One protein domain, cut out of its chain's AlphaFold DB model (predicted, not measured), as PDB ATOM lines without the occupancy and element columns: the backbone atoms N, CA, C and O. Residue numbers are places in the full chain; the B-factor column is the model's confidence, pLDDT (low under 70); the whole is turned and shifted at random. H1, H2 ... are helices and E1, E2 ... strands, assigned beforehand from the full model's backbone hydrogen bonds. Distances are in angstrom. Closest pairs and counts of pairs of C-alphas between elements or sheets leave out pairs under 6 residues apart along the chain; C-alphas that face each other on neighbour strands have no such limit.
ATOM      1  N   THR A 172     103.705  70.573  78.652       87.56
ATOM      2  CA  THR A 172     102.567  69.682  78.895       87.56
ATOM      3  C   THR A 172     102.673  68.961  80.215       87.56
ATOM      4  O   THR A 172     103.729  68.413  80.519       87.56
ATOM      5  N   VAL A 173     101.558  68.865  80.929       87.31
ATOM      6  CA  VAL A 173     101.462  68.177  82.221       87.31
ATOM      7  C   VAL A 173     100.255  67.245  82.207       87.31
ATOM      8  O   VAL A 173      99.248  67.540  81.563       87.31
ATOM      9  N   SER A 174     100.354  66.089  82.863       84.44
ATOM     10  CA  SER A 174      99.227  65.154  82.987       84.44
ATOM     11  C   SER A 174      98.116  65.762  83.822       84.44
ATOM     12  O   SER A 174      98.396  66.361  84.851       84.44
ATOM     13  N   LEU A 175      96.851  65.532  83.456       79.69
ATOM     14  CA  LEU A 175      95.711  65.991  84.266       79.69
ATOM     15  C   LEU A 175      95.664  65.363  85.664       79.69
ATOM     16  O   LEU A 175      94.957  65.837  86.543       79.69
ATOM     17  N   ARG A 176      96.436  64.294  85.877       81.25
ATOM     18  CA  ARG A 176      96.577  63.662  87.187       81.25
ATOM     19  C   ARG A 176      97.576  64.382  88.105       81.25
ATOM     20  O   ARG A 176      97.646  64.053  89.279       81.25
ATOM     21  N   ASP A 177      98.376  65.321  87.594       85.50
ATOM     22  CA  ASP A 177      99.298  66.157  88.383       85.50
ATOM     23  C   ASP A 177      98.574  67.369  88.979       85.50
ATOM     24  O   ASP A 177      98.840  68.520  88.628       85.50
ATOM     25  N   VAL A 178      97.630  67.104  89.881       82.94
ATOM     26  CA  VAL A 178      96.687  68.114  90.383       82.94
ATOM     27  C   VAL A 178      97.373  69.351  90.970       82.94
ATOM     28  O   VAL A 178      96.915  70.464  90.725       82.94
ATOM     29  N   PHE A 179      98.500  69.190  91.672       86.75
ATOM     30  CA  PHE A 179      99.220  70.308  92.289       86.75
ATOM     31  C   PHE A 179      99.917  71.217  91.269       86.75
ATOM     32  O   PHE A 179      99.816  72.438  91.379       86.75
ATOM     33  N   ILE A 180     100.540  70.637  90.237       89.50
ATOM     34  CA  ILE A 180     101.177  71.405  89.157       89.50
ATOM     35  C   ILE A 180     100.108  72.164  88.357       89.50
ATOM     36  O   ILE A 180     100.259  73.355  88.091       89.50
ATOM     37  N   ILE A 181      99.001  71.498  88.002       85.94
ATOM     38  CA  ILE A 181      97.887  72.114  87.258       85.94
ATOM     39  C   ILE A 181      97.297  73.281  88.035       85.94
ATOM     40  O   ILE A 181      97.032  74.335  87.460       85.94
ATOM     41  N   ARG A 182      97.113  73.100  89.344       83.00
ATOM     42  CA  ARG A 182      96.651  74.145  90.252       83.00
ATOM     43  C   ARG A 182      97.476  75.421  90.089       83.00
ATOM     44  O   ARG A 182      96.904  76.491  89.893       83.00
ATOM     45  N   ASP A 183      98.797  75.313  90.192       89.12
ATOM     46  CA  ASP A 183      99.665  76.485  90.187       89.12
ATOM     47  C   ASP A 183      99.750  77.087  88.776       89.12
ATOM     48  O   ASP A 183      99.796  78.307  88.647       89.12
ATOM     49  N   ILE A 184      99.647  76.272  87.716       89.19
ATOM     50  CA  ILE A 184      99.494  76.753  86.333       89.19
ATOM     51  C   ILE A 184      98.219  77.596  86.193       89.19
ATOM     52  O   ILE A 184      98.294  78.760  85.810       89.19
ATOM     53  N   CYS A 185      97.047  77.058  86.538       83.75
ATOM     54  CA  CYS A 185      95.783  77.794  86.424       83.75
ATOM     55  C   CYS A 185      95.787  79.065  87.290       83.75
ATOM     56  O   CYS A 185      95.303  80.117  86.867       83.75
ATOM     57  N   TRP A 186      96.371  78.994  88.492       84.94
ATOM     58  CA  TRP A 186      96.516  80.162  89.357       84.94
ATOM     59  C   TRP A 186      97.441  81.218  88.736       84.94
ATOM     60  O   TRP A 186      97.080  82.396  88.721       84.94
ATOM     61  N   ALA A 187      98.599  80.822  88.197       88.06
ATOM     62  CA  ALA A 187      99.551  81.722  87.543       88.06
ATOM     63  C   ALA A 187      98.940  82.409  86.320       88.06
ATOM     64  O   ALA A 187      99.111  83.615  86.135       88.06
ATOM     65  N   GLU A 188      98.190  81.666  85.509       87.00
ATOM     66  CA  GLU A 188      97.477  82.214  84.361       87.00
ATOM     67  C   GLU A 188      96.539  83.349  84.793       87.00
ATOM     68  O   GLU A 188      96.644  84.465  84.292       87.00
ATOM     69  N   ALA A 189      95.673  83.107  85.780       81.25
ATOM     70  CA  ALA A 189      94.688  84.093  86.221       81.25
ATOM     71  C   ALA A 189      95.303  85.292  86.982       81.25
ATOM     72  O   ALA A 189      94.808  86.423  86.874       81.25
ATOM     73  N   ASN A 190      96.375  85.064  87.755       82.56
ATOM     74  CA  ASN A 190      96.877  86.023  88.754       82.56
ATOM     75  C   ASN A 190      98.233  86.666  88.427       82.56
ATOM     76  O   ASN A 190      98.498  87.788  88.878       82.56
ATOM     77  N   LEU A 191      99.091  86.008  87.645       85.25
ATOM     78  CA  LEU A 191     100.420  86.522  87.298       85.25
ATOM     79  C   LEU A 191     100.480  87.064  85.871       85.25
ATOM     80  O   LEU A 191     101.184  88.051  85.646       85.25
ATOM     81  N   ASN A 192      99.720  86.497  84.926       84.88
ATOM     82  CA  ASN A 192      99.736  86.947  83.533       84.88
ATOM     83  C   ASN A 192      99.191  88.381  83.398       84.88
ATOM     84  O   ASN A 192      97.986  88.640  83.501       84.88
ATOM     85  N   ARG A 193     100.087  89.340  83.138       84.12
ATOM     86  CA  ARG A 193      99.752  90.775  83.093       84.12
ATOM     87  C   ARG A 193      98.763  91.114  81.982       84.12
ATOM     88  O   ARG A 193      97.849  91.908  82.203       84.12
ATOM     89  N   TYR A 194      98.950  90.533  80.798       81.88
ATOM     90  CA  TYR A 194      98.054  90.746  79.663       81.88
ATOM     91  C   TYR A 194      96.661  90.215  79.990       81.88
ATOM     92  O   TYR A 194      95.674  90.945  79.877       81.88
ATOM     93  N   LEU A 195      96.589  88.981  80.490       82.94
ATOM     94  CA  LEU A 195      95.317  88.355  80.795       82.94
ATOM     95  C   LEU A 195      94.563  89.100  81.893       82.94
ATOM     96  O   LEU A 195      93.374  89.356  81.755       82.94
ATOM     97  N   ARG A 196      95.257  89.562  82.936       84.06
ATOM     98  CA  ARG A 196      94.642  90.392  83.979       84.06
ATOM     99  C   ARG A 196      94.018  91.669  83.436       84.06
ATOM    100  O   ARG A 196      92.945  92.041  83.907       84.06
ATOM    101  N   LYS A 197      94.661  92.332  82.468       83.12
ATOM    102  CA  LYS A 197      94.084  93.508  81.795       83.12
ATOM    103  C   LYS A 197      92.823  93.127  81.018       83.12
ATOM    104  O   LYS A 197      91.814  93.813  81.155       83.12
ATOM    105  N   VAL A 198      92.857  92.020  80.273       85.38
ATOM    106  CA  VAL A 198      91.697  91.503  79.523       85.38
ATOM    107  C   VAL A 198      90.531  91.167  80.458       85.38
ATOM    108  O   VAL A 198      89.418  91.640  80.234       85.38
ATOM    109  N   LEU A 199      90.781  90.410  81.530       88.19
ATOM    110  CA  LEU A 199      89.761  90.019  82.506       88.19
ATOM    111  C   LEU A 199      89.183  91.232  83.235       88.19
ATOM    112  O   LEU A 199      87.968  91.344  83.345       88.19
ATOM    113  N   ARG A 200      90.022  92.185  83.667       89.88
ATOM    114  CA  ARG A 200      89.551  93.442  84.276       89.88
ATOM    115  C   ARG A 200      88.694  94.253  83.303       89.88
ATOM    116  O   ARG A 200      87.665  94.785  83.705       89.88
ATOM    117  N   GLY A 201      89.095  94.330  82.034       89.62
ATOM    118  CA  GLY A 201      88.311  94.983  80.988       89.62
ATOM    119  C   GLY A 201      86.938  94.337  80.809       89.62
ATOM    120  O   GLY A 201      85.939  95.045  80.736       89.62
ATOM    121  N   LEU A 202      86.873  93.001  80.810       92.12
ATOM    122  CA  LEU A 202      85.606  92.276  80.737       92.12
ATOM    123  C   LEU A 202      84.739  92.491  81.989       92.12
ATOM    124  O   LEU A 202      83.551  92.757  81.846       92.12
ATOM    125  N   VAL A 203      85.317  92.433  83.192       93.62
ATOM    126  CA  VAL A 203      84.603  92.716  84.451       93.62
ATOM    127  C   VAL A 203      84.001  94.121  84.421       93.62
ATOM    128  O   VAL A 203      82.809  94.271  84.658       93.62
ATOM    129  N   ASN A 204      84.789  95.141  84.065       93.38
ATOM    130  CA  ASN A 204      84.306  96.520  83.963       93.38
ATOM    131  C   ASN A 204      83.224  96.682  82.887       93.38
ATOM    132  O   ASN A 204      82.268  97.421  83.097       93.38
ATOM    133  N   PHE A 205      83.355  95.995  81.751       92.94
ATOM    134  CA  PHE A 205      82.339  96.000  80.701       92.94
ATOM    135  C   PHE A 205      81.013  95.411  81.197       92.94
ATOM    136  O   PHE A 205      79.970  96.039  81.030       92.94
ATOM    137  N   ILE A 206      81.050  94.229  81.817       92.12
ATOM    138  CA  ILE A 206      79.855  93.562  82.351       92.12
ATOM    139  C   ILE A 206      79.213  94.431  83.429       92.12
ATOM    140  O   ILE A 206      78.002  94.650  83.399       92.12
ATOM    141  N   ASP A 207      80.026  94.949  84.347       91.62
ATOM    142  CA  ASP A 207      79.558  95.810  85.420       91.62
ATOM    143  C   ASP A 207      78.869  97.054  84.860       91.62
ATOM    144  O   ASP A 207      77.704  97.281  85.155       91.62
ATOM    145  N   LEU A 208      79.502  97.785  83.940       90.25
ATOM    146  CA  LEU A 208      78.901  98.961  83.308       90.25
ATOM    147  C   LEU A 208      77.584  98.634  82.592       90.25
ATOM    148  O   LEU A 208      76.610  99.371  82.727       90.25
ATOM    149  N   ARG A 209      77.528  97.517  81.856       89.06
ATOM    150  CA  ARG A 209      76.327  97.114  81.111       89.06
ATOM    151  C   ARG A 209      75.170  96.703  82.010       89.06
ATOM    152  O   ARG A 209      74.024  96.949  81.647       89.06
ATOM    153  N   LEU A 210      75.446  96.083  83.153       87.69
ATOM    154  CA  LEU A 210      74.406  95.570  84.044       87.69
ATOM    155  C   LEU A 210      74.052  96.537  85.178       87.69
ATOM    156  O   LEU A 210      72.907  96.562  85.630       87.69
ATOM    157  N   ASN A 211      74.988  97.377  85.619       84.31
ATOM    158  CA  ASN A 211      74.788  98.312  86.724       84.31
ATOM    159  C   ASN A 211      73.796  99.436  86.364       84.31
ATOM    160  O   ASN A 211      73.078  99.921  87.233       84.31
ATOM    161  N   TRP A 212      73.622  99.754  85.074       80.38
ATOM    162  CA  TRP A 212      72.522 100.610  84.587       80.38
ATOM    163  C   TRP A 212      71.126 100.080  84.959       80.38
ATOM    164  O   TRP A 212      70.160 100.838  85.075       80.38
ATOM    165  N   TYR A 213      71.003  98.773  85.184       82.06
ATOM    166  CA  TYR A 213      69.774  98.134  85.646       82.06
ATOM    167  C   TYR A 213      69.718  97.977  87.171       82.06
ATOM    168  O   TYR A 213      68.698  97.554  87.709       82.06
ATOM    169  N   LYS A 214      70.776  98.343  87.909       76.06
ATOM    170  CA  LYS A 214      70.798  98.204  89.371       76.06
ATOM    171  C   LYS A 214      69.709  99.041  90.037       76.06
ATOM    172  O   LYS A 214      69.015  98.502  90.898       76.06
ATOM    173  N   PHE A 215      69.525 100.274  89.562       73.50
ATOM    174  CA  PHE A 215      68.631 101.282  90.144       73.50
ATOM    175  C   PHE A 215      67.486 101.720  89.216       73.50
ATOM    176  O   PHE A 215      66.750 102.643  89.544       73.50
ATOM    177  N   SER A 216      67.313 101.082  88.054       74.25
ATOM    178  CA  SER A 216      66.251 101.449  87.109       74.25
ATOM    179  C   SER A 216      65.022 100.550  87.238       74.25
ATOM    180  O   SER A 216      65.123  99.375  87.592       74.25
ATOM    181  N   TYR A 217      63.850 101.070  86.858       63.41
ATOM    182  CA  TYR A 217      62.614 100.280  86.763       63.41
ATOM    183  C   TYR A 217      62.772  99.071  85.821       63.41
ATOM    184  O   TYR A 217      62.242  97.991  86.076       63.41
ATOM    185  N   LYS A 218      63.595  99.215  84.770       70.69
ATOM    186  CA  LYS A 218      63.953  98.125  83.848       70.69
ATOM    187  C   LYS A 218      64.705  96.983  84.542       70.69
ATOM    188  O   LYS A 218      64.629  95.857  84.070       70.69
ATOM    189  N   GLY A 219      65.365  97.238  85.670       67.25
ATOM    190  CA  GLY A 219      66.032  96.227  86.491       67.25
ATOM    191  C   GLY A 219      65.117  95.263  87.236       67.25
ATOM    192  O   GLY A 219      65.622  94.281  87.775       67.25
ATOM    193  N   ARG A 220      63.799  95.522  87.258       75.25
ATOM    194  CA  ARG A 220      62.772  94.589  87.757       75.25
ATOM    195  C   ARG A 220      62.429  93.492  86.744       75.25
ATOM    196  O   ARG A 220      61.751  92.531  87.088       75.25
ATOM    197  N   ARG A 221      62.862  93.646  85.487       78.38
ATOM    198  CA  ARG A 221      62.648  92.651  84.432       78.38
ATOM    199  C   ARG A 221      63.553  91.430  84.653       78.38
ATOM    200  O   ARG A 221      64.632  91.578  85.231       78.38
ATOM    201  N   PRO A 222      63.159  90.242  84.159       82.56
ATOM    202  CA  PRO A 222      64.009  89.057  84.210       82.56
ATOM    203  C   PRO A 222      65.396  89.317  83.609       82.56
ATOM    204  O   PRO A 222      65.513  89.934  82.555       82.56
ATOM    205  N   PHE A 223      66.452  88.789  84.232       83.00
ATOM    206  CA  PHE A 223      67.844  89.016  83.813       83.00
ATOM    207  C   PHE A 223      68.086  88.789  82.306       83.00
ATOM    208  O   PHE A 223      68.784  89.567  81.656       83.00
ATOM    209  N   ARG A 224      67.470  87.751  81.726       82.19
ATOM    210  CA  ARG A 224      67.626  87.376  80.308       82.19
ATOM    211  C   ARG A 224      67.005  88.359  79.320       82.19
ATOM    212  O   ARG A 224      67.364  88.334  78.148       82.19
ATOM    213  N   THR A 225      66.071  89.196  79.763       83.06
ATOM    214  CA  THR A 225      65.366  90.149  78.894       83.06
ATOM    215  C   THR A 225      65.999  91.539  78.907       83.06
ATOM    216  O   THR A 225      65.541  92.423  78.188       83.06
ATOM    217  N   LEU A 226      67.060  91.746  79.697       85.31
ATOM    218  CA  LEU A 226      67.826  92.989  79.696       85.31
ATOM    219  C   LEU A 226      68.701  93.064  78.435       85.31
ATOM    220  O   LEU A 226      69.450  92.134  78.139       85.31
ATOM    221  N   ASP A 227      68.674  94.194  77.725       84.25
ATOM    222  CA  ASP A 227      69.489  94.384  76.511       84.25
ATOM    223  C   ASP A 227      70.993  94.260  76.794       84.25
ATOM    224  O   ASP A 227      71.744  93.705  75.989       84.25
ATOM    225  N   GLY A 228      71.433  94.714  77.975       84.25
ATOM    226  CA  GLY A 228      72.809  94.532  78.439       84.25
ATOM    227  C   GLY A 228      73.228  93.061  78.517       84.25
ATOM    228  O   GLY A 228      74.382  92.748  78.232       84.25
ATOM    229  N   THR A 229      72.300  92.148  78.817       86.75
ATOM    230  CA  THR A 229      72.585  90.712  78.923       86.75
ATOM    231  C   THR A 229      72.961  90.106  77.576       86.75
ATOM    232  O   THR A 229      73.914  89.334  77.523       86.75
ATOM    233  N   LYS A 230      72.309  90.507  76.473       85.75
ATOM    234  CA  LYS A 230      72.646  90.016  75.121       85.75
ATOM    235  C   LYS A 230      74.086  90.361  74.731       85.75
ATOM    236  O   LYS A 230      74.840  89.500  74.292       85.75
ATOM    237  N   GLN A 231      74.502  91.604  74.981       86.00
ATOM    238  CA  GLN A 231      75.871  92.049  74.690       86.00
ATOM    239  C   GLN A 231      76.909  91.343  75.572       86.00
ATOM    240  O   GLN A 231      78.020  91.043  75.128       86.00
ATOM    241  N   VAL A 232      76.562  91.079  76.836       89.69
ATOM    242  CA  VAL A 232      77.408  90.288  77.735       89.69
ATOM    243  C   VAL A 232      77.539  88.856  77.216       89.69
ATOM    244  O   VAL A 232      78.656  88.354  77.111       89.69
ATOM    245  N   GLU A 233      76.438  88.221  76.824       87.75
ATOM    246  CA  GLU A 233      76.428  86.865  76.274       87.75
ATOM    247  C   GLU A 233      77.290  86.745  75.007       87.75
ATOM    248  O   GLU A 233      78.136  85.854  74.921       87.75
ATOM    249  N   GLU A 234      77.159  87.676  74.059       86.88
ATOM    250  CA  GLU A 234      77.999  87.734  72.853       86.88
ATOM    251  C   GLU A 234      79.492  87.824  73.192       86.88
ATOM    252  O   GLU A 234      80.328  87.135  72.599       86.88
ATOM    253  N   ARG A 235      79.848  88.646  74.187       87.50
ATOM    254  CA  ARG A 235      81.245  88.819  74.596       87.50
ATOM    255  C   ARG A 235      81.808  87.561  75.256       87.50
ATOM    256  O   ARG A 235      82.954  87.191  74.978       87.50
ATOM    257  N   LEU A 236      81.008  86.895  76.086       85.56
ATOM    258  CA  LEU A 236      81.362  85.634  76.744       85.56
ATOM    259  C   LEU A 236      81.502  84.478  75.741       85.56
ATOM    260  O   LEU A 236      82.342  83.606  75.939       85.56
ATOM    261  N   LYS A 237      80.755  84.511  74.631       84.12
ATOM    262  CA  LYS A 237      80.858  83.553  73.514       84.12
ATOM    263  C   LYS A 237      81.963  83.883  72.506       84.12
ATOM    264  O   LYS A 237      82.093  83.208  71.486       84.12
ATOM    265  N   SER A 238      82.774  84.913  72.754       83.31
ATOM    266  CA  SER A 238      83.883  85.238  71.857       83.31
ATOM    267  C   SER A 238      84.899  84.094  71.779       83.31
ATOM    268  O   SER A 238      85.167  83.403  72.763       83.31
ATOM    269  N   ARG A 239      85.547  83.955  70.613       79.50
ATOM    270  CA  ARG A 239      86.530  82.891  70.325       79.50
ATOM    271  C   ARG A 239      87.606  82.733  71.404       79.50
ATOM    272  O   ARG A 239      88.134  81.639  71.577       79.50
ATOM    273  N   PHE A 240      87.968  83.822  72.081       81.56
ATOM    274  CA  PHE A 240      88.923  83.785  73.182       81.56
ATOM    275  C   PHE A 240      88.369  82.990  74.373       81.56
ATOM    276  O   PHE A 240      88.961  81.993  74.765       81.56
ATOM    277  N   PHE A 241      87.208  83.366  74.906       80.31
ATOM    278  CA  PHE A 241      86.640  82.714  76.089       80.31
ATOM    279  C   PHE A 241      86.071  81.325  75.806       80.31
ATOM    280  O   PHE A 241      86.106  80.481  76.694       80.31
ATOM    281  N   THR A 242      85.667  81.033  74.565       78.06
ATOM    282  CA  THR A 242      85.370  79.654  74.145       78.06
ATOM    283  C   THR A 242      86.589  78.743  74.305       78.06
ATOM    284  O   THR A 242      86.442  77.602  74.719       78.06
ATOM    285  N   LYS A 243      87.799  79.243  74.021       75.31
ATOM    286  CA  LYS A 243      89.050  78.477  74.171       75.31
ATOM    287  C   LYS A 243      89.590  78.438  75.598       75.31
ATOM    288  O   LYS A 243      90.382  77.556  75.913       75.31
ATOM    289  N   HIS A 244      89.198  79.399  76.432       77.31
ATOM    290  CA  HIS A 244      89.658  79.533  77.815       77.31
ATOM    291  C   HIS A 244      88.463  79.655  78.782       77.31
ATOM    292  O   HIS A 244      88.334  80.657  79.494       77.31
ATOM    293  N   PRO A 245      87.555  78.660  78.799       77.50
ATOM    294  CA  PRO A 245      86.294  78.748  79.534       77.50
ATOM    295  C   PRO A 245      86.489  78.859  81.051       77.50
ATOM    296  O   PRO A 245      85.674  79.461  81.748       77.50
ATOM    297  N   HIS A 246      87.586  78.321  81.583       76.69
ATOM    298  CA  HIS A 246      87.922  78.388  83.007       76.69
ATOM    299  C   HIS A 246      88.155  79.811  83.512       76.69
ATOM    300  O   HIS A 246      87.889  80.092  84.679       76.69
ATOM    301  N   LEU A 247      88.568  80.730  82.637       82.50
ATOM    302  CA  LEU A 247      88.781  82.133  82.986       82.50
ATOM    303  C   LEU A 247      87.477  82.899  83.225       82.50
ATOM    304  O   LEU A 247      87.485  83.925  83.903       82.50
ATOM    305  N   LEU A 248      86.350  82.414  82.700       85.38
ATOM    306  CA  LEU A 248      85.050  83.046  82.924       85.38
ATOM    307  C   LEU A 248      84.630  82.979  84.395       85.38
ATOM    308  O   LEU A 248      83.986  83.892  84.900       85.38
ATOM    309  N   TRP A 249      85.064  81.952  85.118       80.81
ATOM    310  CA  TRP A 249      84.814  81.839  86.553       80.81
ATOM    311  C   TRP A 249      85.606  82.854  87.373       80.81
ATOM    312  O   TRP A 249      85.101  83.358  88.373       80.81
ATOM    313  N   GLU A 250      86.804  83.219  86.917       83.50
ATOM    314  CA  GLU A 250      87.579  84.306  87.516       83.50
ATOM    315  C   GLU A 250      86.889  85.664  87.296       83.50
ATOM    316  O   GLU A 250      86.884  86.508  88.190       83.50
ATOM    317  N   VAL A 251      86.227  85.861  86.150       88.50
ATOM    318  CA  VAL A 251      85.383  87.045  85.900       88.50
ATOM    319  C   VAL A 251      84.212  87.093  86.885       88.50
ATOM    320  O   VAL A 251      83.976  88.139  87.487       88.50
ATOM    321  N   ILE A 252      83.514  85.972  87.102       87.88
ATOM    322  CA  ILE A 252      82.416  85.880  88.080       87.88
ATOM    323  C   ILE A 252      82.892  86.173  89.500       87.88
ATOM    324  O   ILE A 252      82.255  86.958  90.200       87.88
ATOM    325  N   ARG A 253      84.022  85.588  89.917       86.69
ATOM    326  CA  ARG A 253      84.605  85.835  91.241       86.69
ATOM    327  C   ARG A 253      84.846  87.327  91.462       86.69
ATOM    328  O   ARG A 253      84.397  87.874  92.462       86.69
ATOM    329  N   ARG A 254      85.478  88.006  90.500       89.19
ATOM    330  CA  ARG A 254      85.745  89.450  90.588       89.19
ATOM    331  C   ARG A 254      84.479  90.297  90.539       89.19
ATOM    332  O   ARG A 254      84.400  91.294  91.242       89.19
ATOM    333  N   LEU A 255      83.472  89.909  89.759       89.38
ATOM    334  CA  LEU A 255      82.177  90.595  89.775       89.38
ATOM    335  C   LEU A 255      81.501  90.512  91.147       89.38
ATOM    336  O   LEU A 255      80.901  91.493  91.580       89.38
ATOM    337  N   LYS A 256      81.614  89.369  91.830       88.38
ATOM    338  CA  LYS A 256      81.098  89.186  93.190       88.38
ATOM    339  C   LYS A 256      81.908  89.981  94.218       88.38
ATOM    340  O   LYS A 256      81.320  90.710  95.001       88.38
ATOM    341  N   GLU A 257      83.229  89.820  94.221       87.12
ATOM    342  CA  GLU A 257      84.108  90.295  95.301       87.12
ATOM    343  C   GLU A 257      84.618  91.729  95.101       87.12
ATOM    344  O   GLU A 257      84.734  92.465  96.069       87.12
ATOM    345  N   GLU A 258      84.936  92.142  93.869       89.06
ATOM    346  CA  GLU A 258      85.504  93.475  93.588       89.06
ATOM    347  C   GLU A 258      84.434  94.509  93.206       89.06
ATOM    348  O   GLU A 258      84.644  95.708  93.376       89.06
ATOM    349  N   LYS A 259      83.318  94.065  92.610       88.19
ATOM    350  CA  LYS A 259      82.253  94.949  92.098       88.19
ATOM    351  C   LYS A 259      80.935  94.847  92.853       88.19
ATOM    352  O   LYS A 259      80.066  95.685  92.628       88.19
ATOM    353  N   GLU A 260      80.763  93.813  93.675       86.94
ATOM    354  CA  GLU A 260      79.502  93.520  94.369       86.94
ATOM    355  C   GLU A 260      78.292  93.543  93.412       86.94
ATOM    356  O   GLU A 260      77.200  94.042  93.713       86.94
ATOM    357  N   ASN A 261      78.491  93.047  92.187       85.69
ATOM    358  CA  ASN A 261      77.490  93.154  91.138       85.69
ATOM    359  C   ASN A 261      76.336  92.185  91.418       85.69
ATOM    360  O   ASN A 261      76.520  90.974  91.340       85.69
ATOM    361  N   LYS A 262      75.125  92.695  91.675       86.38
ATOM    362  CA  LYS A 262      73.959  91.873  92.066       86.38
ATOM    363  C   LYS A 262      73.584  90.760  91.075       86.38
ATOM    364  O   LYS A 262      72.907  89.814  91.456       86.38
ATOM    365  N   TYR A 263      74.011  90.859  89.816       88.56
ATOM    366  CA  TYR A 263      73.708  89.883  88.770       88.56
ATOM    367  C   TYR A 263      74.772  88.781  88.629       88.56
ATOM    368  O   TYR A 263      74.651  87.935  87.741       88.56
ATOM    369  N   TRP A 264      75.804  88.752  89.485       87.75
ATOM    370  CA  TRP A 264      76.892  87.767  89.405       87.75
ATOM    371  C   TRP A 264      76.381  86.317  89.412       87.75
ATOM    372  O   TRP A 264      76.918  85.486  88.683       87.75
ATOM    373  N   LEU A 265      75.325  86.019  90.183       86.81
ATOM    374  CA  LEU A 265      74.756  84.673  90.279       86.81
ATOM    375  C   LEU A 265      74.074  84.258  88.969       86.81
ATOM    376  O   LEU A 265      74.335  83.175  88.459       86.81
ATOM    377  N   HIS A 266      73.290  85.149  88.362       87.88
ATOM    378  CA  HIS A 266      72.653  84.881  87.070       87.88
ATOM    379  C   HIS A 266      73.667  84.720  85.935       87.88
ATOM    380  O   HIS A 266      73.485  83.904  85.033       87.88
ATOM    381  N   LEU A 267      74.770  85.471  85.985       87.25
ATOM    382  CA  LEU A 267      75.885  85.278  85.061       87.25
ATOM    383  C   LEU A 267      76.576  83.928  85.284       87.25
ATOM    384  O   LEU A 267      76.930  83.262  84.314       87.25
ATOM    385  N   ALA A 268      76.740  83.506  86.541       84.88
ATOM    386  CA  ALA A 268      77.280  82.194  86.881       84.88
ATOM    387  C   ALA A 268      76.386  81.059  86.358       84.88
ATOM    388  O   ALA A 268      76.898  80.110  85.770       84.88
ATOM    389  N   GLU A 269      75.064  81.182  86.507       84.31
ATOM    390  CA  GLU A 269      74.074  80.254  85.943       84.31
ATOM    391  C   GLU A 269      74.163  80.208  84.417       84.31
ATOM    392  O   GLU A 269      74.249  79.133  83.831       84.31
ATOM    393  N   MET A 270      74.216  81.371  83.765       83.38
ATOM    394  CA  MET A 270      74.346  81.469  82.312       83.38
ATOM    395  C   MET A 270      75.632  80.800  81.812       83.38
ATOM    396  O   MET A 270      75.594  80.044  80.842       83.38
ATOM    397  N   ILE A 271      76.764  81.016  82.488       79.00
ATOM    398  CA  ILE A 271      78.029  80.347  82.162       79.00
ATOM    399  C   ILE A 271      77.917  78.840  82.409       79.00
ATOM    400  O   ILE A 271      78.308  78.075  81.537       79.00
ATOM    401  N   ALA A 272      77.351  78.405  83.536       71.50
ATOM    402  CA  ALA A 272      77.186  76.986  83.861       71.50
ATOM    403  C   ALA A 272      76.282  76.244  82.863       71.50
ATOM    404  O   ALA A 272      76.538  75.083  82.548       71.50
ATOM    405  N   TRP A 273      75.235  76.903  82.359       56.31
ATOM    406  CA  TRP A 273      74.313  76.333  81.371       56.31
ATOM    407  C   TRP A 273      74.923  76.304  79.969       56.31
ATOM    408  O   TRP A 273      74.645  75.394  79.194       56.31
ATOM    409  N   THR A 274      75.773  77.281  79.643       58.19
ATOM    410  CA  THR A 274      76.419  77.388  78.323       58.19
ATOM    411  C   THR A 274      77.693  76.542  78.235       58.19
ATOM    412  O   THR A 274      78.082  76.092  77.160       58.19
ATOM    413  N   ILE A 275      78.363  76.325  79.366       59.25
ATOM    414  CA  ILE A 275      79.671  75.690  79.469       59.25
ATOM    415  C   ILE A 275      79.584  74.681  80.608       59.25
ATOM    416  O   ILE A 275      79.672  75.039  81.784       59.25
ATOM    417  N   ARG A 276      79.421  73.397  80.258       57.88
ATOM    418  CA  ARG A 276      79.542  72.287  81.215       57.88
ATOM    419  C   ARG A 276      80.808  72.508  82.041       57.88
ATOM    420  O   ARG A 276      81.860  72.735  81.449       57.88
ATOM    421  N   GLU A 277      80.689  72.466  83.371       55.91
ATOM    422  CA  GLU A 277      81.773  72.845  84.285       55.91
ATOM    423  C   GLU A 277      83.117  72.242  83.835       55.91
ATOM    424  O   GLU A 277      83.260  71.010  83.848       55.91
ATOM    425  N   PRO A 278      84.076  73.078  83.395       59.94
ATOM    426  CA  PRO A 278      85.333  72.576  82.866       59.94
ATOM    427  C   PRO A 278      86.097  71.858  83.989       59.94
ATOM    428  O   PRO A 278      86.097  72.323  85.133       59.94
ATOM    429  N   GLU A 279      86.756  70.731  83.703       58.56
ATOM    430  CA  GLU A 279      87.599  70.056  84.707       58.56
ATOM    431  C   GLU A 279      88.700  71.000  85.211       58.56
ATOM    432  O   GLU A 279      89.062  70.952  86.383       58.56
ATOM    433  N   GLU A 280      89.145  71.923  84.356       54.09
ATOM    434  CA  GLU A 280      89.973  73.092  84.642       54.09
ATOM    435  C   GLU A 280      89.509  73.812  85.916       54.09
ATOM    436  O   GLU A 280      90.329  74.135  86.771       54.09
ATOM    437  N   ARG A 281      88.195  74.051  86.057       56.94
ATOM    438  CA  ARG A 281      87.615  74.723  87.221       56.94
ATOM    439  C   ARG A 281      87.644  73.807  88.426       56.94
ATOM    440  O   ARG A 281      88.048  74.270  89.477       56.94
ATOM    441  N   LYS A 282      87.265  72.532  88.301       62.34
ATOM    442  CA  LYS A 282      87.332  71.590  89.435       62.34
ATOM    443  C   LYS A 282      88.757  71.505  89.982       62.34
ATOM    444  O   LYS A 282      88.957  71.623  91.184       62.34
ATOM    445  N   MET A 283      89.750  71.430  89.098       60.16
ATOM    446  CA  MET A 283      91.168  71.397  89.461       60.16
ATOM    447  C   MET A 283      91.675  72.745  90.006       60.16
ATOM    448  O   MET A 283      92.415  72.764  90.987       60.16
ATOM    449  N   ALA A 284      91.235  73.876  89.444       52.00
ATOM    450  CA  ALA A 284      91.570  75.213  89.942       52.00
ATOM    451  C   ALA A 284      90.823  75.600  91.236       52.00
ATOM    452  O   ALA A 284      91.332  76.405  92.003       52.00
ATOM    453  N   PHE A 285      89.644  75.039  91.523       52.03
ATOM    454  CA  PHE A 285      88.910  75.249  92.779       52.03
ATOM    455  C   PHE A 285      89.427  74.338  93.892       52.03
ATOM    456  O   PHE A 285      89.602  74.805  95.014       52.03
ATOM    457  N   MET A 286      89.777  73.081  93.581       49.91
ATOM    458  CA  MET A 286      90.515  72.206  94.509       49.91
ATOM    459  C   MET A 286      91.842  72.837  94.960       49.91
ATOM    460  O   MET A 286      92.361  72.510  96.026       49.91
ATOM    461  N   ALA A 287      92.373  73.786  94.183       45.72
ATOM    462  CA  ALA A 287      93.512  74.590  94.580       45.72
ATOM    463  C   ALA A 287      93.229  75.556  95.733       45.72
ATOM    464  O   ALA A 287      94.064  75.716  96.607       45.72
ATOM    465  N   VAL A 288      92.089  76.232  95.779       47.38
ATOM    466  CA  VAL A 288      91.901  77.303  96.772       47.38
ATOM    467  C   VAL A 288      91.744  76.735  98.193       47.38
ATOM    468  O   VAL A 288      92.125  77.392  99.156       47.38
ATOM    469  N   SER A 289      91.308  75.479  98.322       49.94
ATOM    470  CA  SER A 289      90.917  74.877  99.606       49.94
ATOM    471  C   SER A 289      91.930  73.907 100.229       49.94
ATOM    472  O   SER A 289      91.615  73.294 101.245       49.94
ATOM    473  N   HIS A 290      93.127  73.711  99.654       57.06
ATOM    474  CA  HIS A 290      94.105  72.773 100.232       57.06
ATOM    475  C   HIS A 290      95.011  73.480 101.263       57.06
ATOM    476  O   HIS A 290      95.852  74.290 100.847       57.06
ATOM    477  N   PRO A 291      94.908  73.162 102.569       57.88
ATOM    478  CA  PRO A 291      95.572  73.910 103.646       57.88
ATOM    479  C   PRO A 291      97.105  73.908 103.532       57.88
ATOM    480  O   PRO A 291      97.757  74.892 103.866       57.88
ATOM    481  N   TYR A 292      97.681  72.846 102.961       58.25
ATOM    482  CA  TYR A 292      99.135  72.661 102.852       58.25
ATOM    483  C   TYR A 292      99.818  73.377 101.677       58.25
ATOM    484  O   TYR A 292     101.027  73.294 101.536       58.25
ATOM    485  N   LEU A 293      99.080  74.060 100.797       69.50
ATOM    486  CA  LEU A 293      99.654  74.686  99.593       69.50
ATOM    487  C   LEU A 293      99.383  76.192  99.536       69.50
ATOM    488  O   LEU A 293      99.179  76.774  98.462       69.50
ATOM    489  N   SER A 294      99.400  76.830 100.704       67.62
ATOM    490  CA  SER A 294      99.330  78.282 100.848       67.62
ATOM    491  C   SER A 294     100.464  78.971 100.061       67.62
ATOM    492  O   SER A 294     101.476  78.359  99.723       67.62
ATOM    493  N   HIS A 295     100.273  80.238  99.693       79.62
ATOM    494  CA  HIS A 295     101.280  81.074  99.012       79.62
ATOM    495  C   HIS A 295     101.771  80.598  97.617       79.62
ATOM    496  O   HIS A 295     102.973  80.457  97.410       79.62
ATOM    497  N   PRO A 296     100.904  80.432  96.593       84.44
ATOM    498  CA  PRO A 296     101.334  80.053  95.233       84.44
ATOM    499  C   PRO A 296     102.448  80.930  94.641       84.44
ATOM    500  O   PRO A 296     103.297  80.449  93.897       84.44
ATOM    501  N   ARG A 297     102.485  82.216  95.004       86.31
ATOM    502  CA  ARG A 297     103.470  83.173  94.492       86.31
ATOM    503  C   ARG A 297     104.917  82.829  94.857       86.31
ATOM    504  O   ARG A 297     105.803  83.106  94.060       86.31
ATOM    505  N   THR A 298     105.173  82.209  96.011       88.00
ATOM    506  CA  THR A 298     106.543  81.811  96.390       88.00
ATOM    507  C   THR A 298     107.053  80.663  95.520       88.00
ATOM    508  O   THR A 298     108.235  80.614  95.197       88.00
ATOM    509  N   ARG A 299     106.151  79.776  95.078       90.31
ATOM    510  CA  ARG A 299     106.459  78.663  94.167       90.31
ATOM    511  C   ARG A 299     106.556  79.097  92.710       90.31
ATOM    512  O   ARG A 299     107.372  78.578  91.961       90.31
ATOM    513  N   LEU A 300     105.711  80.033  92.297       90.62
ATOM    514  CA  LEU A 300     105.574  80.435  90.896       90.62
ATOM    515  C   LEU A 300     106.464  81.619  90.510       90.62
ATOM    516  O   LEU A 300     106.657  81.881  89.321       90.62
ATOM    517  N   GLY A 301     106.957  82.373  91.496       88.62
ATOM    518  CA  GLY A 301     107.565  83.676  91.262       88.62
ATOM    519  C   GLY A 301     106.577  84.598  90.545       88.62
ATOM    520  O   GLY A 301     105.438  84.779  90.975       88.62
ATOM    521  N   ASP A 302     107.003  85.147  89.412       87.31
ATOM    522  CA  ASP A 302     106.162  85.983  88.550       87.31
ATOM    523  C   ASP A 302     106.102  85.428  87.109       87.31
ATOM    524  O   ASP A 302     106.027  86.192  86.132       87.31
ATOM    525  N   ILE A 303     106.161  84.102  86.967       89.31
ATOM    526  CA  ILE A 303     106.054  83.425  85.673       89.31
ATOM    527  C   ILE A 303     104.843  83.939  84.879       89.31
ATOM    528  O   ILE A 303     103.752  84.152  85.414       89.31
ATOM    529  N   GLN A 304     105.039  84.167  83.583       88.56
ATOM    530  CA  GLN A 304     103.975  84.588  82.675       88.56
ATOM    531  C   GLN A 304     103.566  83.391  81.827       88.56
ATOM    532  O   GLN A 304     104.365  82.905  81.030       88.56
ATOM    533  N   LEU A 305     102.333  82.904  81.978       89.19
ATOM    534  CA  LEU A 305     101.875  81.738  81.226       89.19
ATOM    535  C   LEU A 305     100.409  81.826  80.784       89.19
ATOM    536  O   LEU A 305      99.641  82.625  81.324       89.19
ATOM    537  N   LEU A 306     100.046  81.024  79.785       85.88
ATOM    538  CA  LEU A 306      98.698  80.888  79.223       85.88
ATOM    539  C   LEU A 306      98.412  79.416  78.905       85.88
ATOM    540  O   LEU A 306      99.208  78.756  78.241       85.88
ATOM    541  N   VAL A 307      97.264  78.893  79.318       85.25
ATOM    542  CA  VAL A 307      96.801  77.552  78.950       85.25
ATOM    543  C   VAL A 307      96.277  77.601  77.515       85.25
ATOM    544  O   VAL A 307      95.399  78.391  77.205       85.25
ATOM    545  N   THR A 308      96.822  76.785  76.609       76.44
ATOM    546  CA  THR A 308      96.618  76.937  75.147       76.44
ATOM    547  C   THR A 308      95.624  75.968  74.524       76.44
ATOM    548  O   THR A 308      95.103  76.229  73.438       76.44
ATOM    549  N   THR A 309      95.378  74.833  75.166       64.75
ATOM    550  CA  THR A 309      94.422  73.830  74.694       64.75
ATOM    551  C   THR A 309      93.245  73.761  75.646       64.75
ATOM    552  O   THR A 309      93.472  73.704  76.853       64.75
ATOM    553  N   GLU A 310      92.028  73.632  75.107       57.16
ATOM    554  CA  GLU A 310      90.921  73.014  75.847       57.16
ATOM    555  C   GLU A 310      91.432  71.705  76.456       57.16
ATOM    556  O   GLU A 310      92.103  70.926  75.758       57.16
ATOM    557  N   ILE A 311      91.152  71.455  77.737       52.12
ATOM    558  CA  ILE A 311      91.491  70.188  78.378       52.12
ATOM    559  C   ILE A 311      90.657  69.089  77.710       52.12
ATOM    560  O   ILE A 311      89.549  68.733  78.106       52.12
ATOM    561  N   SER A 312      91.178  68.543  76.614       44.88
ATOM    562  CA  SER A 312      90.511  67.468  75.905       44.88
ATOM    563  C   SER A 312      90.649  66.199  76.738       44.88
ATOM    564  O   SER A 312      91.737  65.616  76.825       44.88
ATOM    565  N   LYS A 313      89.527  65.725  77.293       48.00
ATOM    566  CA  LYS A 313      89.412  64.434  77.999       48.00
ATOM    567  C   LYS A 313      90.023  63.262  77.225       48.00
ATOM    568  O   LYS A 313      90.532  62.326  77.829       48.00
ATOM    569  N   LYS A 314      90.043  63.333  75.885       53.12
ATOM    570  CA  LYS A 314      90.659  62.312  75.021       53.12
ATOM    571  C   LYS A 314      92.185  62.238  75.156       53.12
ATOM    572  O   LYS A 314      92.764  61.207  74.831       53.12
ATOM    573  N   LYS A 315      92.853  63.317  75.586       60.03
ATOM    574  CA  LYS A 315      94.322  63.386  75.641       60.03
ATOM    575  C   LYS A 315      94.882  63.164  77.045       60.03
ATOM    576  O   LYS A 315      95.932  62.542  77.137       60.03
ATOM    577  N   GLY A 316      94.203  63.600  78.109       74.69
ATOM    578  CA  GLY A 316      94.662  63.389  79.494       74.69
ATOM    579  C   GLY A 316      95.824  64.291  79.940       74.69
ATOM    580  O   GLY A 316      96.492  63.974  80.923       74.69
ATOM    581  N   TYR A 317      96.063  65.404  79.235       79.19
ATOM    582  CA  TYR A 317      97.112  66.388  79.539       79.19
ATOM    583  C   TYR A 317      96.586  67.821  79.362       79.19
ATOM    584  O   TYR A 317      95.713  68.049  78.522       79.19
ATOM    585  N   ILE A 318      97.163  68.773  80.096       80.56
ATOM    586  CA  ILE A 318      97.040  70.215  79.857       80.56
ATOM    587  C   ILE A 318      98.266  70.707  79.080       80.56
ATOM    588  O   ILE A 318      99.384  70.251  79.333       80.56
ATOM    589  N   VAL A 319      98.063  71.628  78.136       84.00
ATOM    590  CA  VAL A 319      99.146  72.319  77.423       84.00
ATOM    591  C   VAL A 319      99.115  73.788  77.798       84.00
ATOM    592  O   VAL A 319      98.102  74.461  77.610       84.00
ATOM    593  N   PHE A 320     100.239  74.304  78.268       87.06
ATOM    594  CA  PHE A 320     100.402  75.715  78.591       87.06
ATOM    595  C   PHE A 320     101.633  76.274  77.893       87.06
ATOM    596  O   PHE A 320     102.541  75.546  77.512       87.06
ATOM    597  N   GLU A 321     101.628  77.573  77.672       86.88
ATOM    598  CA  GLU A 321     102.675  78.323  77.006       86.88
ATOM    599  C   GLU A 321     103.244  79.319  78.003       86.88
ATOM    600  O   GLU A 321     102.494  80.060  78.636       86.88
ATOM    601  N   VAL A 322     104.561  79.285  78.182       89.06
ATOM    602  CA  VAL A 322     105.287  80.158  79.102       89.06
ATOM    603  C   VAL A 322     106.015  81.205  78.295       89.06
ATOM    604  O   VAL A 322     106.822  80.884  77.422       89.06
ATOM    605  N   PHE A 323     105.713  82.458  78.595       83.19
ATOM    606  CA  PHE A 323     106.298  83.605  77.936       83.19
ATOM    607  C   PHE A 323     107.578  84.010  78.667       83.19
ATOM    608  O   PHE A 323     107.555  84.155  79.894       83.19
ATOM    609  N   PRO A 324     108.688  84.204  77.941       74.81
ATOM    610  CA  PRO A 324     109.928  84.642  78.554       74.81
ATOM    611  C   PRO A 324     109.757  86.043  79.143       74.81
ATOM    612  O   PRO A 324     109.063  86.899  78.585       74.81
TER     613      PRO A 324
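This is residues 172 to 324 of the 327 residues of an uncharacterized protein of Candidatus Portnoybacteria bacterium RBG_13_40_8 (UniProt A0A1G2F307). A small three-stranded sheet at one end of the domain has helix H1 over one face, with H8 packed crosswise on H1; from this head the long helix H2 leads away to little H3 at the far end. The chain then folds back through H4, which runs back along H2, and H5 into the helical hairpin of H6 and H7, whose H6 packs across H2, before H8 and H9 return it to the head and E2 and E3 complete the sheet. The printed part has 153 residues, with nine named helices and three named strands in the order E1, H1 to H9, E2, E3. The class is mostly helix, and the sheet, in the order E1, E3, E2, is antiparallel. The whole is compact, with a radius of gyration of the C-alphas of 16.5 A, and only just elongated, its C-alphas spanning 50 by 33 by 30 A.

E1 is residues 172 to 174, beginning at C-alpha 172 at (102.567, 69.682, 78.895). H1, residues 178 to 190, is 18.0 A long from first to last C-alpha. H2, residues 193 to 211, is the longest helix, 26.3 A from C-alpha 193 at (99.752, 90.775, 83.093) to C-alpha 211 at (74.788, 98.312, 86.724). H3 is residues 217 to 220. H4, residues 227 to 236, is 14.8 A long, and H5 is residues 239 to 243. H6, residues 246 to 257, is 17.5 A long and H7, residues 264 to 274, is 15.2 A long. H8, residues 279 to 288, is 14.7 A long, and H9 is residues 296 to 300. E2 is residues 304 to 307. E3, residues 317 to 323, is 19.6 A long and ends at C-alpha 323 at (106.298, 83.605, 77.936).

E1 and E3 are antiparallel at 148 degrees, with N 318 and O 173 within hydrogen-bond range at 2.8 A. E2 and E3 form a hairpin, antiparallel at 149 degrees, with N 321 and O 306 at 2.8 A. The pairing is staggered: E3 pairs with E1 over residues 317 to 319 and with E2 over residues 320 to 323. H1 and the sheet make two layers, a helix on one face of a sheet, at a height over the sheet of 9.1 A. H1 lies over E1, E3 and E2, and runs only just slantwise to the strands, at 31 degrees to E1 on the local plane. H8 touches H1 about perpendicular, at 86 degrees; their closest C-alphas, of Arg 182 and Ala 284, are 5.2 A apart. H9 touches residues 183 to 187 of H1, closest at the C-alphas of Asp 183 and Pro 296, 6.4 A. H1 and H2 touch only at the corner, at the C-alphas of Ala 189 and Arg 196, 6.7 A. H2 only grazes the sheet with residues 193 to 195. H6 touches residues 199 to 207 of H2 at a steep tilt of 55 degrees, the same way, the closest C-alphas being those of Val 203 and Val 251, 5.9 A. H4 touches residues 206 to 210 of H2 at a shallow tilt of 17 degrees, opposite ways, with the C-alphas of Arg 209 and Gly 228 closest at 5.1 A. H6 and H7 form a helical hairpin, a shallow tilt of 16 degrees, opposite ways, closest at the C-alphas of Lys 256 and Trp 264, 5.8 A. H4 and H7 are near each other. H5 is close to H6 but not clearly touching; the closest C-alphas, of Phe 241 and Leu 248, are 7.0 A apart. H3 touches no helix. Every O i to N i+4 pair is within hydrogen-bond range in H1, H2, H5, H7 and H9, against 5 of 6 in H4, 7 of 8 in H6 and 5 of 6 in H8; H3 is too short for such a pair.

The two C-alphas farthest apart, those of Thr 172 and Tyr 217, are 50.9 A apart. The printed part has no cut, and no link is long. The mean pLDDT of the printed part is 79.0, with values under 70 at residues 217, 219, 273 to 294 and 309 to 315.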